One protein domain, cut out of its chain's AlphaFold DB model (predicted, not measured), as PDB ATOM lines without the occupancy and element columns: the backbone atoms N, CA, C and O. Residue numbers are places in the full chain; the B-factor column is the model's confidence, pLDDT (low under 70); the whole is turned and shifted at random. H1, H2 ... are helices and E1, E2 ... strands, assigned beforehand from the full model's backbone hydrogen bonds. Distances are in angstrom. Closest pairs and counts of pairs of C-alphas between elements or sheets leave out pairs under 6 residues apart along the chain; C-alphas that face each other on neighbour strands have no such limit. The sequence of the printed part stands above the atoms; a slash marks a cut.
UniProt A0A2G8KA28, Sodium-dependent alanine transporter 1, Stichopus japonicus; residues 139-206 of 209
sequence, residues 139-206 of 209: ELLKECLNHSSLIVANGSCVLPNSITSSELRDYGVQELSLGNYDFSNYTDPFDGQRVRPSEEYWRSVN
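AT A GLANCE: This is residues 139 to 206 of the 209 residues of the protein "Sodium-dependent alanine transporter 1" of Stichopus japonicus (UniProt A0A2G8KA28). A loosely built, loop-rich body has a small two-strand hairpin, E1 and E2, at one end, while at the other end residues 198 to 206, nearly all of them in H3, stick out as an arm. Two short helices, H1 and H2, lie in the body well apart from each other, joined by a long looping link, and a second long link leads from the hairpin across to H3. The printed part has 68 residues, with three named helices and two named strands in the order H1, H2, E1, E2, H3; the sheet has the order E1 - E2 and is antiparallel. The class is mixed, helices and strands, though under half of the residues, 30 of 68, are in named elements. The whole is loose, with a radius of gyration of the C-alphas of 13.8 A, and spans 48 by 20 by 19 A, its length drawn out by the arm.

HOW THE PARTS SIT: Start at the hairpin of E1, residues 174 to 177, and E2, residues 180 to 182, which are antiparallel neighbours at 145 degrees between their directions. Look for N 176 and O 180 at 2.9 A and N 182 and O 174 at 2.8 A, both within hydrogen-bond range; C-alphas 175 and 181 face each other at 4.5 A. Before E1, across a tight link, comes H2, residues 165 to 170; their closest C-alphas are those of Leu 168 and Gln 174, 7.2 A apart. H1, residues 139 to 146, is apart from H2, E1 and E2. H3, residues 197 to 205, is close to H1 but not clearly touching, with the closest C-alphas, those of Glu 139 and Pro 197, 7.2 A apart; the two run opposite ways at a shallow tilt of 27 degrees. Every O i to N i+4 pair is within hydrogen-bond range in H1 and H3, against 1 of 2 in H2.

IN THESE COORDINATES: Find C-alpha 174 at (-36.799, 26.051, 31.388), where E1 begins; it runs 9.2 A to Ser 177, and E2 runs 7.0 A from Asn 180 to Asp 182. H2 covers 9.1 A from Ser 165 to Asp 170. Go to C-alpha 139 at (-50.884, 29.232, 13.485) for the start of H1, which runs 10.8 A to Asn 146. H3, the longest helix, runs 12.6 A from Pro 197 to C-alpha 205 at (-66.082, 37.981, 4.705).

THE WHOLE: The C-alphas of Ser 177 and Asn 206 are the two farthest apart, at 48.8 A. Without residues 198 to 206, which stand free, the body spans 35 by 20 by 20 A. The links H1 to H2, 18 residues, and E2 to H3, 14 residues, are long; in the former, residues 150 to 151 pair antiparallel with 157 to 158. The printed part has no cut, its mean pLDDT is 85.6, and no printed residue of this predicted model is under 70.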
ATOM      1  N   GLU A 139     -52.079  29.772  14.153       89.06
ATOM      2  CA  GLU A 139     -50.884  29.232  13.485       89.06
ATOM      3  C   GLU A 139     -49.610  30.021  13.810       89.06
ATOM      4  O   GLU A 139     -48.525  29.447  13.757       89.06
ATOM      5  N   LEU A 140     -49.738  31.271  14.264       88.69
ATOM      6  CA  LEU A 140     -48.608  32.122  14.644       88.69
ATOM      7  C   LEU A 140     -47.797  31.513  15.797       88.69
ATOM      8  O   LEU A 140     -46.572  31.578  15.810       88.69
ATOM      9  N   LEU A 141     -48.475  30.836  16.732       87.69
ATOM     10  CA  LEU A 141     -47.817  30.093  17.807       87.69
ATOM     11  C   LEU A 141     -46.933  28.966  17.258       87.69
ATOM     12  O   LEU A 141     -45.790  28.802  17.683       87.69
ATOM     13  N   LYS A 142     -47.458  28.189  16.305       86.62
ATOM     14  CA  LYS A 142     -46.721  27.077  15.693       86.62
ATOM     15  C   LYS A 142     -45.510  27.586  14.916       86.62
ATOM     16  O   LYS A 142     -44.458  26.956  14.965       86.62
ATOM     17  N   GLU A 143     -45.654  28.721  14.233       89.06
ATOM     18  CA  GLU A 143     -44.551  29.395  13.544       89.06
ATOM     19  C   GLU A 143     -43.453  29.814  14.533       89.06
ATOM     20  O   GLU A 143     -42.291  29.462  14.323       89.06
ATOM     21  N   CYS A 144     -43.797  30.468  15.653       88.38
ATOM     22  CA  CYS A 144     -42.804  30.871  16.655       88.38
ATOM     23  C   CYS A 144     -42.088  29.664  17.292       88.38
ATOM     24  O   CYS A 144     -40.856  29.658  17.396       88.38
ATOM     25  N   LEU A 145     -42.829  28.615  17.666       87.12
ATOM     26  CA  LEU A 145     -42.251  27.417  18.286       87.12
ATOM     27  C   LEU A 145     -41.304  26.669  17.337       87.12
ATOM     28  O   LEU A 145     -40.265  26.177  17.774       87.12
ATOM     29  N   ASN A 146     -41.598  26.642  16.033       88.81
ATOM     30  CA  ASN A 146     -40.709  26.041  15.034       88.81
ATOM     31  C   ASN A 146     -39.350  26.766  14.945       88.81
ATOM     32  O   ASN A 146     -38.327  26.158  14.638       88.81
ATOM     33  N   HIS A 147     -39.325  28.059  15.274       86.75
ATOM     34  CA  HIS A 147     -38.110  28.869  15.366       86.75
ATOM     35  C   HIS A 147     -37.507  28.927  16.783       86.75
ATOM     36  O   HIS A 147     -36.645  29.767  17.035       86.75
ATOM     37  N   SER A 148     -37.923  28.044  17.707       86.06
ATOM     38  CA  SER A 148     -37.486  28.052  19.120       86.06
ATOM     39  C   SER A 148     -37.696  29.413  19.800       86.06
ATOM     40  O   SER A 148     -36.858  29.890  20.566       86.06
ATOM     41  N   SER A 149     -38.812  30.068  19.475       87.06
ATOM     42  CA  SER A 149     -39.166  31.408  19.942       87.06
ATOM     43  C   SER A 149     -40.550  31.429  20.592       87.06
ATOM     44  O   SER A 149     -41.388  30.562  20.345       87.06
ATOM     45  N   LEU A 150     -40.775  32.421  21.448       87.38
ATOM     46  CA  LEU A 150     -41.990  32.617  22.231       87.38
ATOM     47  C   LEU A 150     -42.864  33.693  21.586       87.38
ATOM     48  O   LEU A 150     -42.355  34.674  21.046       87.38
ATOM     49  N   ILE A 151     -44.181  33.518  21.655       87.56
ATOM     50  CA  ILE A 151     -45.152  34.505  21.177       87.56
ATOM     51  C   ILE A 151     -45.508  35.492  22.291       87.56
ATOM     52  O   ILE A 151     -45.890  35.092  23.386       87.56
ATOM     53  N   VAL A 152     -45.392  36.787  21.996       85.19
ATOM     54  CA  VAL A 152     -45.716  37.882  22.929       85.19
ATOM     55  C   VAL A 152     -47.095  38.460  22.603       85.19
ATOM     56  O   VAL A 152     -47.586  38.303  21.486       85.19
ATOM     57  N   ALA A 153     -47.693  39.205  23.537       81.75
ATOM     58  CA  ALA A 153     -48.980  39.899  23.383       81.75
ATOM     59  C   ALA A 153     -49.121  40.734  22.090       81.75
ATOM     60  O   ALA A 153     -50.219  40.877  21.563       81.75
ATOM     61  N   ASN A 154     -48.013  41.260  21.553       83.81
ATOM     62  CA  ASN A 154     -47.998  42.026  20.300       83.81
ATOM     63  C   ASN A 154     -48.076  41.152  19.030       83.81
ATOM     64  O   ASN A 154     -47.979  41.679  17.925       83.81
ATOM     65  N   GLY A 155     -48.196  39.827  19.161       80.56
ATOM     66  CA  GLY A 155     -48.190  38.890  18.034       80.56
ATOM     67  C   GLY A 155     -46.811  38.701  17.390       80.56
ATOM     68  O   GLY A 155     -46.711  38.162  16.295       80.56
ATOM     69  N   SER A 156     -45.728  39.144  18.031       86.31
ATOM     70  CA  SER A 156     -44.362  38.953  17.531       86.31
ATOM     71  C   SER A 156     -43.679  37.765  18.203       86.31
ATOM     72  O   SER A 156     -43.826  37.571  19.413       86.31
ATOM     73  N   CYS A 157     -42.878  37.026  17.437       88.38
ATOM     74  CA  CYS A 157     -42.007  35.983  17.962       88.38
ATOM     75  C   CYS A 157     -40.723  36.602  18.533       88.38
ATOM     76  O   CYS A 157     -40.031  37.347  17.836       88.38
ATOM     77  N   VAL A 158     -40.382  36.282  19.779       88.75
ATOM     78  CA  VAL A 158     -39.143  36.726  20.431       88.75
ATOM     79  C   VAL A 158     -38.370  35.530  20.964       88.75
ATOM     80  O   VAL A 158     -38.947  34.533  21.396       88.75
ATOM     81  N   LEU A 159     -37.044  35.603  20.924       87.44
ATOM     82  CA  LEU A 159     -36.215  34.532  21.460       87.44
ATOM     83  C   LEU A 159     -36.271  34.506  23.002       87.44
ATOM     84  O   LEU A 159     -36.371  35.572  23.619       87.44
ATOM     85  N   PRO A 160     -36.141  33.321  23.631       85.75
ATOM     86  CA  PRO A 160     -36.145  33.171  25.089       85.75
ATOM     87  C   PRO A 160     -35.103  34.044  25.806       85.75
ATOM     88  O   PRO A 160     -35.361  34.556  26.886       85.75
ATOM     89  N   ASN A 161     -33.948  34.279  25.180       82.56
ATOM     90  CA  ASN A 161     -32.855  35.085  25.734       82.56
ATOM     91  C   ASN A 161     -33.168  36.589  25.874       82.56
ATOM     92  O   ASN A 161     -32.445  37.291  26.577       82.56
ATOM     93  N   SER A 162     -34.207  37.085  25.198       84.81
ATOM     94  CA  SER A 162     -34.630  38.489  25.242       84.81
ATOM     95  C   SER A 162     -35.713  38.754  26.296       84.81
ATOM     96  O   SER A 162     -36.130  39.898  26.453       84.81
ATOM     97  N   ILE A 163     -36.189  37.713  26.991       83.75
ATOM     98  CA  ILE A 163     -37.263  37.769  27.993       83.75
ATOM     99  C   ILE A 163     -36.683  37.568  29.401       83.75
ATOM    100  O   ILE A 163     -35.669  36.895  29.590       83.75
ATOM    101  N   THR A 164     -37.330  38.146  30.416       84.88
ATOM    102  CA  THR A 164     -36.916  37.988  31.816       84.88
ATOM    103  C   THR A 164     -37.129  36.547  32.296       84.88
ATOM    104  O   THR A 164     -38.137  35.914  31.988       84.88
ATOM    105  N   SER A 165     -36.230  36.027  33.137       79.38
ATOM    106  CA  SER A 165     -36.320  34.663  33.688       79.38
ATOM    107  C   SER A 165     -37.592  34.379  34.504       79.38
ATOM    108  O   SER A 165     -37.954  33.216  34.668       79.38
ATOM    109  N   SER A 166     -38.281  35.409  35.008       80.88
ATOM    110  CA  SER A 166     -39.603  35.287  35.634       80.88
ATOM    111  C   SER A 166     -40.712  35.045  34.609       80.88
ATOM    112  O   SER A 166     -41.504  34.132  34.794       80.88
ATOM    113  N   GLU A 167     -40.726  35.791  33.504       81.00
ATOM    114  CA  GLU A 167     -41.722  35.643  32.434       81.00
ATOM    115  C   GLU A 167     -41.543  34.305  31.702       81.00
ATOM    116  O   GLU A 167     -42.520  33.636  31.389       81.00
ATOM    117  N   LEU A 168     -40.303  33.837  31.514       83.19
ATOM    118  CA  LEU A 168     -40.011  32.495  30.983       83.19
ATOM    119  C   LEU A 168     -40.680  31.366  31.786       83.19
ATOM    120  O   LEU A 168     -41.130  30.381  31.197       83.19
ATOM    121  N   ARG A 169     -40.786  31.522  33.115       80.06
ATOM    122  CA  ARG A 169     -41.487  30.558  33.979       80.06
ATOM    123  C   ARG A 169     -42.995  30.590  33.765       80.06
ATOM    124  O   ARG A 169     -43.605  29.527  33.825       80.06
ATOM    125  N   ASP A 170     -43.567  31.755  33.473       83.31
ATOM    126  CA  ASP A 170     -44.996  31.892  33.171       83.31
ATOM    127  C   ASP A 170     -45.361  31.180  31.857       83.31
ATOM    128  O   ASP A 170     -46.418  30.563  31.762       83.31
ATOM    129  N   TYR A 171     -44.448  31.170  30.876       82.81
ATOM    130  CA  TYR A 171     -44.582  30.369  29.648       82.81
ATOM    131  C   TYR A 171     -44.259  28.875  29.840       82.81
ATOM    132  O   TYR A 171     -44.384  28.100  28.892       82.81
ATOM    133  N   GLY A 172     -43.825  28.445  31.031       83.75
ATOM    134  CA  GLY A 172     -43.468  27.050  31.309       83.75
ATOM    135  C   GLY A 172     -42.152  26.581  30.673       83.75
ATOM    136  O   GLY A 172     -41.938  25.377  30.538       83.75
ATOM    137  N   VAL A 173     -41.264  27.507  30.289       86.25
ATOM    138  CA  VAL A 173     -39.994  27.215  29.599       86.25
ATOM    139  C   VAL A 173     -38.824  27.229  30.581       86.25
ATOM    140  O   VAL A 173     -38.676  28.153  31.382       86.25
ATOM    141  N   GLN A 174     -37.971  26.201  30.514       81.81
ATOM    142  CA  GLN A 174     -36.799  26.051  31.388       81.81
ATOM    143  C   GLN A 174     -35.498  26.094  30.587       81.81
ATOM    144  O   GLN A 174     -35.407  25.531  29.501       81.81
ATOM    145  N   GLU A 175     -34.467  26.736  31.132       81.19
ATOM    146  CA  GLU A 175     -33.123  26.704  30.552       81.19
ATOM    147  C   GLU A 175     -32.383  25.440  31.026       81.19
ATOM    148  O   GLU A 175     -32.174  25.249  32.225       81.19
ATOM    149  N   LEU A 176     -32.006  24.562  30.091       80.25
ATOM    150  CA  LEU A 176     -31.283  23.308  30.361       80.25
ATOM    151  C   LEU A 176     -29.763  23.532  30.435       80.25
ATOM    152  O   LEU A 176     -29.063  22.914  31.235       80.25
ATOM    153  N   SER A 177     -29.245  24.404  29.570       78.19
ATOM    154  CA  SER A 177     -27.838  24.813  29.486       78.19
ATOM    155  C   SER A 177     -27.758  26.185  28.817       78.19
ATOM    156  O   SER A 177     -28.713  26.556  28.147       78.19
ATOM    157  N   LEU A 178     -26.634  26.905  28.930       78.12
ATOM    158  CA  LEU A 178     -26.466  28.260  28.378       78.12
ATOM    159  C   LEU A 178     -26.966  28.357  26.917       78.12
ATOM    160  O   LEU A 178     -26.315  27.848  26.003       78.12
ATOM    161  N   GLY A 179     -28.126  28.989  26.707       72.06
ATOM    162  CA  GLY A 179     -28.741  29.163  25.382       72.06
ATOM    163  C   GLY A 179     -29.548  27.978  24.822       72.06
ATOM    164  O   GLY A 179     -29.975  28.048  23.671       72.06
ATOM    165  N   ASN A 180     -29.783  26.919  25.601       81.88
ATOM    166  CA  ASN A 180     -30.638  25.783  25.243       81.88
ATOM    167  C   ASN A 180     -31.858  25.720  26.176       81.88
ATOM    168  O   ASN A 180     -31.711  25.555  27.389       81.88
ATOM    169  N   TYR A 181     -33.051  25.827  25.598       82.19
ATOM    170  CA  TYR A 181     -34.316  25.942  26.323       82.19
ATOM    171  C   TYR A 181     -35.216  24.742  26.030       82.19
ATOM    172  O   TYR A 181     -35.319  24.306  24.884       82.19
ATOM    173  N   ASP A 182     -35.876  24.222  27.063       83.81
ATOM    174  CA  ASP A 182     -36.885  23.176  26.935       83.81
ATOM    175  C   ASP A 182     -38.285  23.779  26.755       83.81
ATOM    176  O   ASP A 182     -38.742  24.572  27.581       83.81
ATOM    177  N   PHE A 183     -38.973  23.357  25.692       83.94
ATOM    178  CA  PHE A 183     -40.341  23.758  25.352       83.94
ATOM    179  C   PHE A 183     -41.373  22.651  25.627       83.94
ATOM    180  O   PHE A 183     -42.542  22.804  25.279       83.94
ATOM    181  N   SER A 184     -40.972  21.529  26.236       83.00
ATOM    182  CA  SER A 184     -41.844  20.369  26.483       83.00
ATOM    183  C   SER A 184     -43.098  20.691  27.307       83.00
ATOM    184  O   SER A 184     -44.152  20.104  27.072       83.00
ATOM    185  N   ASN A 185     -42.996  21.651  28.229       84.50
ATOM    186  CA  ASN A 185     -44.084  22.103  29.097       84.50
ATOM    187  C   ASN A 185     -44.548  23.534  28.771       84.50
ATOM    188  O   ASN A 185     -45.064  24.245  29.637       84.50
ATOM    189  N   TYR A 186     -44.328  23.970  27.527       85.06
ATOM    190  CA  TYR A 186     -44.735  25.292  27.075       85.06
ATOM    191  C   TYR A 186     -46.252  25.466  27.208       85.06
ATOM    192  O   TYR A 186     -47.032  24.675  26.674       85.06
ATOM    193  N   THR A 187     -46.662  26.529  27.896       85.19
ATOM    194  CA  THR A 187     -48.065  26.918  28.034       85.19
ATOM    195  C   THR A 187     -48.268  28.267  27.371       85.19
ATOM    196  O   THR A 187     -47.551  29.228  27.649       85.19
ATOM    197  N   ASP A 188     -49.252  28.341  26.482       84.19
ATOM    198  CA  ASP A 188     -49.592  29.591  25.826       84.19
ATOM    199  C   ASP A 188     -50.543  30.428  26.700       84.19
ATOM    200  O   ASP A 188     -51.663  29.988  26.972       84.19
ATOM    201  N   PRO A 189     -50.161  31.653  27.102       82.56
ATOM    202  CA  PRO A 189     -51.029  32.524  27.891       82.56
ATOM    203  C   PRO A 189     -52.259  33.028  27.120       82.56
ATOM    204  O   PRO A 189     -53.213  33.492  27.743       82.56
ATOM    205  N   PHE A 190     -52.266  32.937  25.783       84.44
ATOM    206  CA  PHE A 190     -53.357  33.424  24.932       84.44
ATOM    207  C   PHE A 190     -54.268  32.319  24.385       84.44
ATOM    208  O   PHE A 190     -55.107  32.612  23.533       84.44
ATOM    209  N   ASP A 191     -54.152  31.080  24.870       84.44
ATOM    210  CA  ASP A 191     -54.797  29.912  24.252       84.44
ATOM    211  C   ASP A 191     -56.320  30.090  24.115       84.44
ATOM    212  O   ASP A 191     -56.894  29.866  23.050       84.44
ATOM    213  N   GLY A 192     -56.967  30.643  25.147       85.62
ATOM    214  CA  GLY A 192     -58.410  30.916  25.145       85.62
ATOM    215  C   GLY A 192     -58.870  32.018  24.181       85.62
ATOM    216  O   GLY A 192     -60.064  32.130  23.910       85.62
ATOM    217  N   GLN A 193     -57.952  32.837  23.666       88.56
ATOM    218  CA  GLN A 193     -58.240  33.894  22.690       88.56
ATOM    219  C   GLN A 193     -57.861  33.489  21.264       88.56
ATOM    220  O   GLN A 193     -58.198  34.212  20.326       88.56
ATOM    221  N   ARG A 194     -57.176  32.351  21.075       89.19
ATOM    222  CA  ARG A 194     -56.677  31.954  19.760       89.19
ATOM    223  C   ARG A 194     -57.791  31.537  18.814       89.19
ATOM    224  O   ARG A 194     -58.634  30.703  19.134       89.19
ATOM    225  N   VAL A 195     -57.731  32.060  17.591       92.06
ATOM    226  CA  VAL A 195     -58.705  31.778  16.527       92.06
ATOM    227  C   VAL A 195     -58.007  31.118  15.336       92.06
ATOM    228  O   VAL A 195     -56.826  31.347  15.059       92.06
ATOM    229  N   ARG A 196     -58.697  30.221  14.625       91.56
ATOM    230  CA  ARG A 196     -58.138  29.578  13.423       91.56
ATOM    231  C   ARG A 196     -58.051  30.580  12.265       91.56
ATOM    232  O   ARG A 196     -59.012  31.324  12.077       91.56
ATOM    233  N   PRO A 197     -57.002  30.546  11.418       91.94
ATOM    234  CA  PRO A 197     -56.903  31.442  10.259       91.94
ATOM    235  C   PRO A 197     -58.126  31.365   9.333       91.94
ATOM    236  O   PRO A 197     -58.581  32.362   8.777       91.94
ATOM    237  N   SER A 198     -58.718  30.174   9.202       91.94
ATOM    238  CA  SER A 198     -59.944  29.973   8.428       91.94
ATOM    239  C   SER A 198     -61.182  30.616   9.045       91.94
ATOM    240  O   SER A 198     -62.087  31.024   8.324       91.94
ATOM    241  N   GLU A 199     -61.237  30.693  10.371       91.69
ATOM    242  CA  GLU A 199     -62.337  31.331  11.085       91.69
ATOM    243  C   GLU A 199     -62.202  32.857  11.046       91.69
ATOM    244  O   GLU A 199     -63.194  33.544  10.813       91.69
ATOM    245  N   GLU A 200     -60.982  33.390  11.164       92.75
ATOM    246  CA  GLU A 200     -60.721  34.818  10.938       92.75
ATOM    247  C   GLU A 200     -61.078  35.228   9.503       92.75
ATOM    248  O   GLU A 200     -61.781  36.219   9.296       92.75
ATOM    249  N   TYR A 201     -60.713  34.408   8.512       92.75
ATOM    250  CA  TYR A 201     -61.129  34.624   7.127       92.75
ATOM    251  C   TYR A 201     -62.659  34.633   6.978       92.75
ATOM    252  O   TYR A 201     -63.211  35.543   6.361       92.75
ATOM    253  N   TRP A 202     -63.363  33.674   7.589       91.25
ATOM    254  CA  TRP A 202     -64.829  33.631   7.564       91.25
ATOM    255  C   TRP A 202     -65.465  34.894   8.162       91.25
ATOM    256  O   TRP A 202     -66.374  35.463   7.553       91.25
ATOM    257  N   ARG A 203     -64.965  35.357   9.316       91.81
ATOM    258  CA  ARG A 203     -65.436  36.589   9.974       91.81
ATOM    259  C   ARG A 203     -65.145  37.835   9.139       91.81
ATOM    260  O   ARG A 203     -65.965  38.743   9.101       91.81
ATOM    261  N   SER A 204     -64.025  37.865   8.416       90.19
ATOM    262  CA  SER A 204     -63.686  38.998   7.543       90.19
ATOM    263  C   SER A 204     -64.642  39.142   6.353       90.19
ATOM    264  O   SER A 204     -64.995  40.253   5.964       90.19
ATOM    265  N   VAL A 205     -65.104  38.014   5.802       87.94
ATOM    266  CA  VAL A 205     -66.082  37.981   4.705       87.94
ATOM    267  C   VAL A 205     -67.494  38.283   5.218       87.94
ATOM    268  O   VAL A 205     -68.312  38.827   4.477       87.94
ATOM    269  N   ASN A 206     -67.781  37.966   6.485       87.12
ATOM    270  CA  ASN A 206     -69.099  38.106   7.098       87.12
ATOM    271  C   ASN A 206     -69.039  38.894   8.420       87.12
ATOM    272  O   ASN A 206     -69.231  38.312   9.483       87.12
TER     273      ASN A 206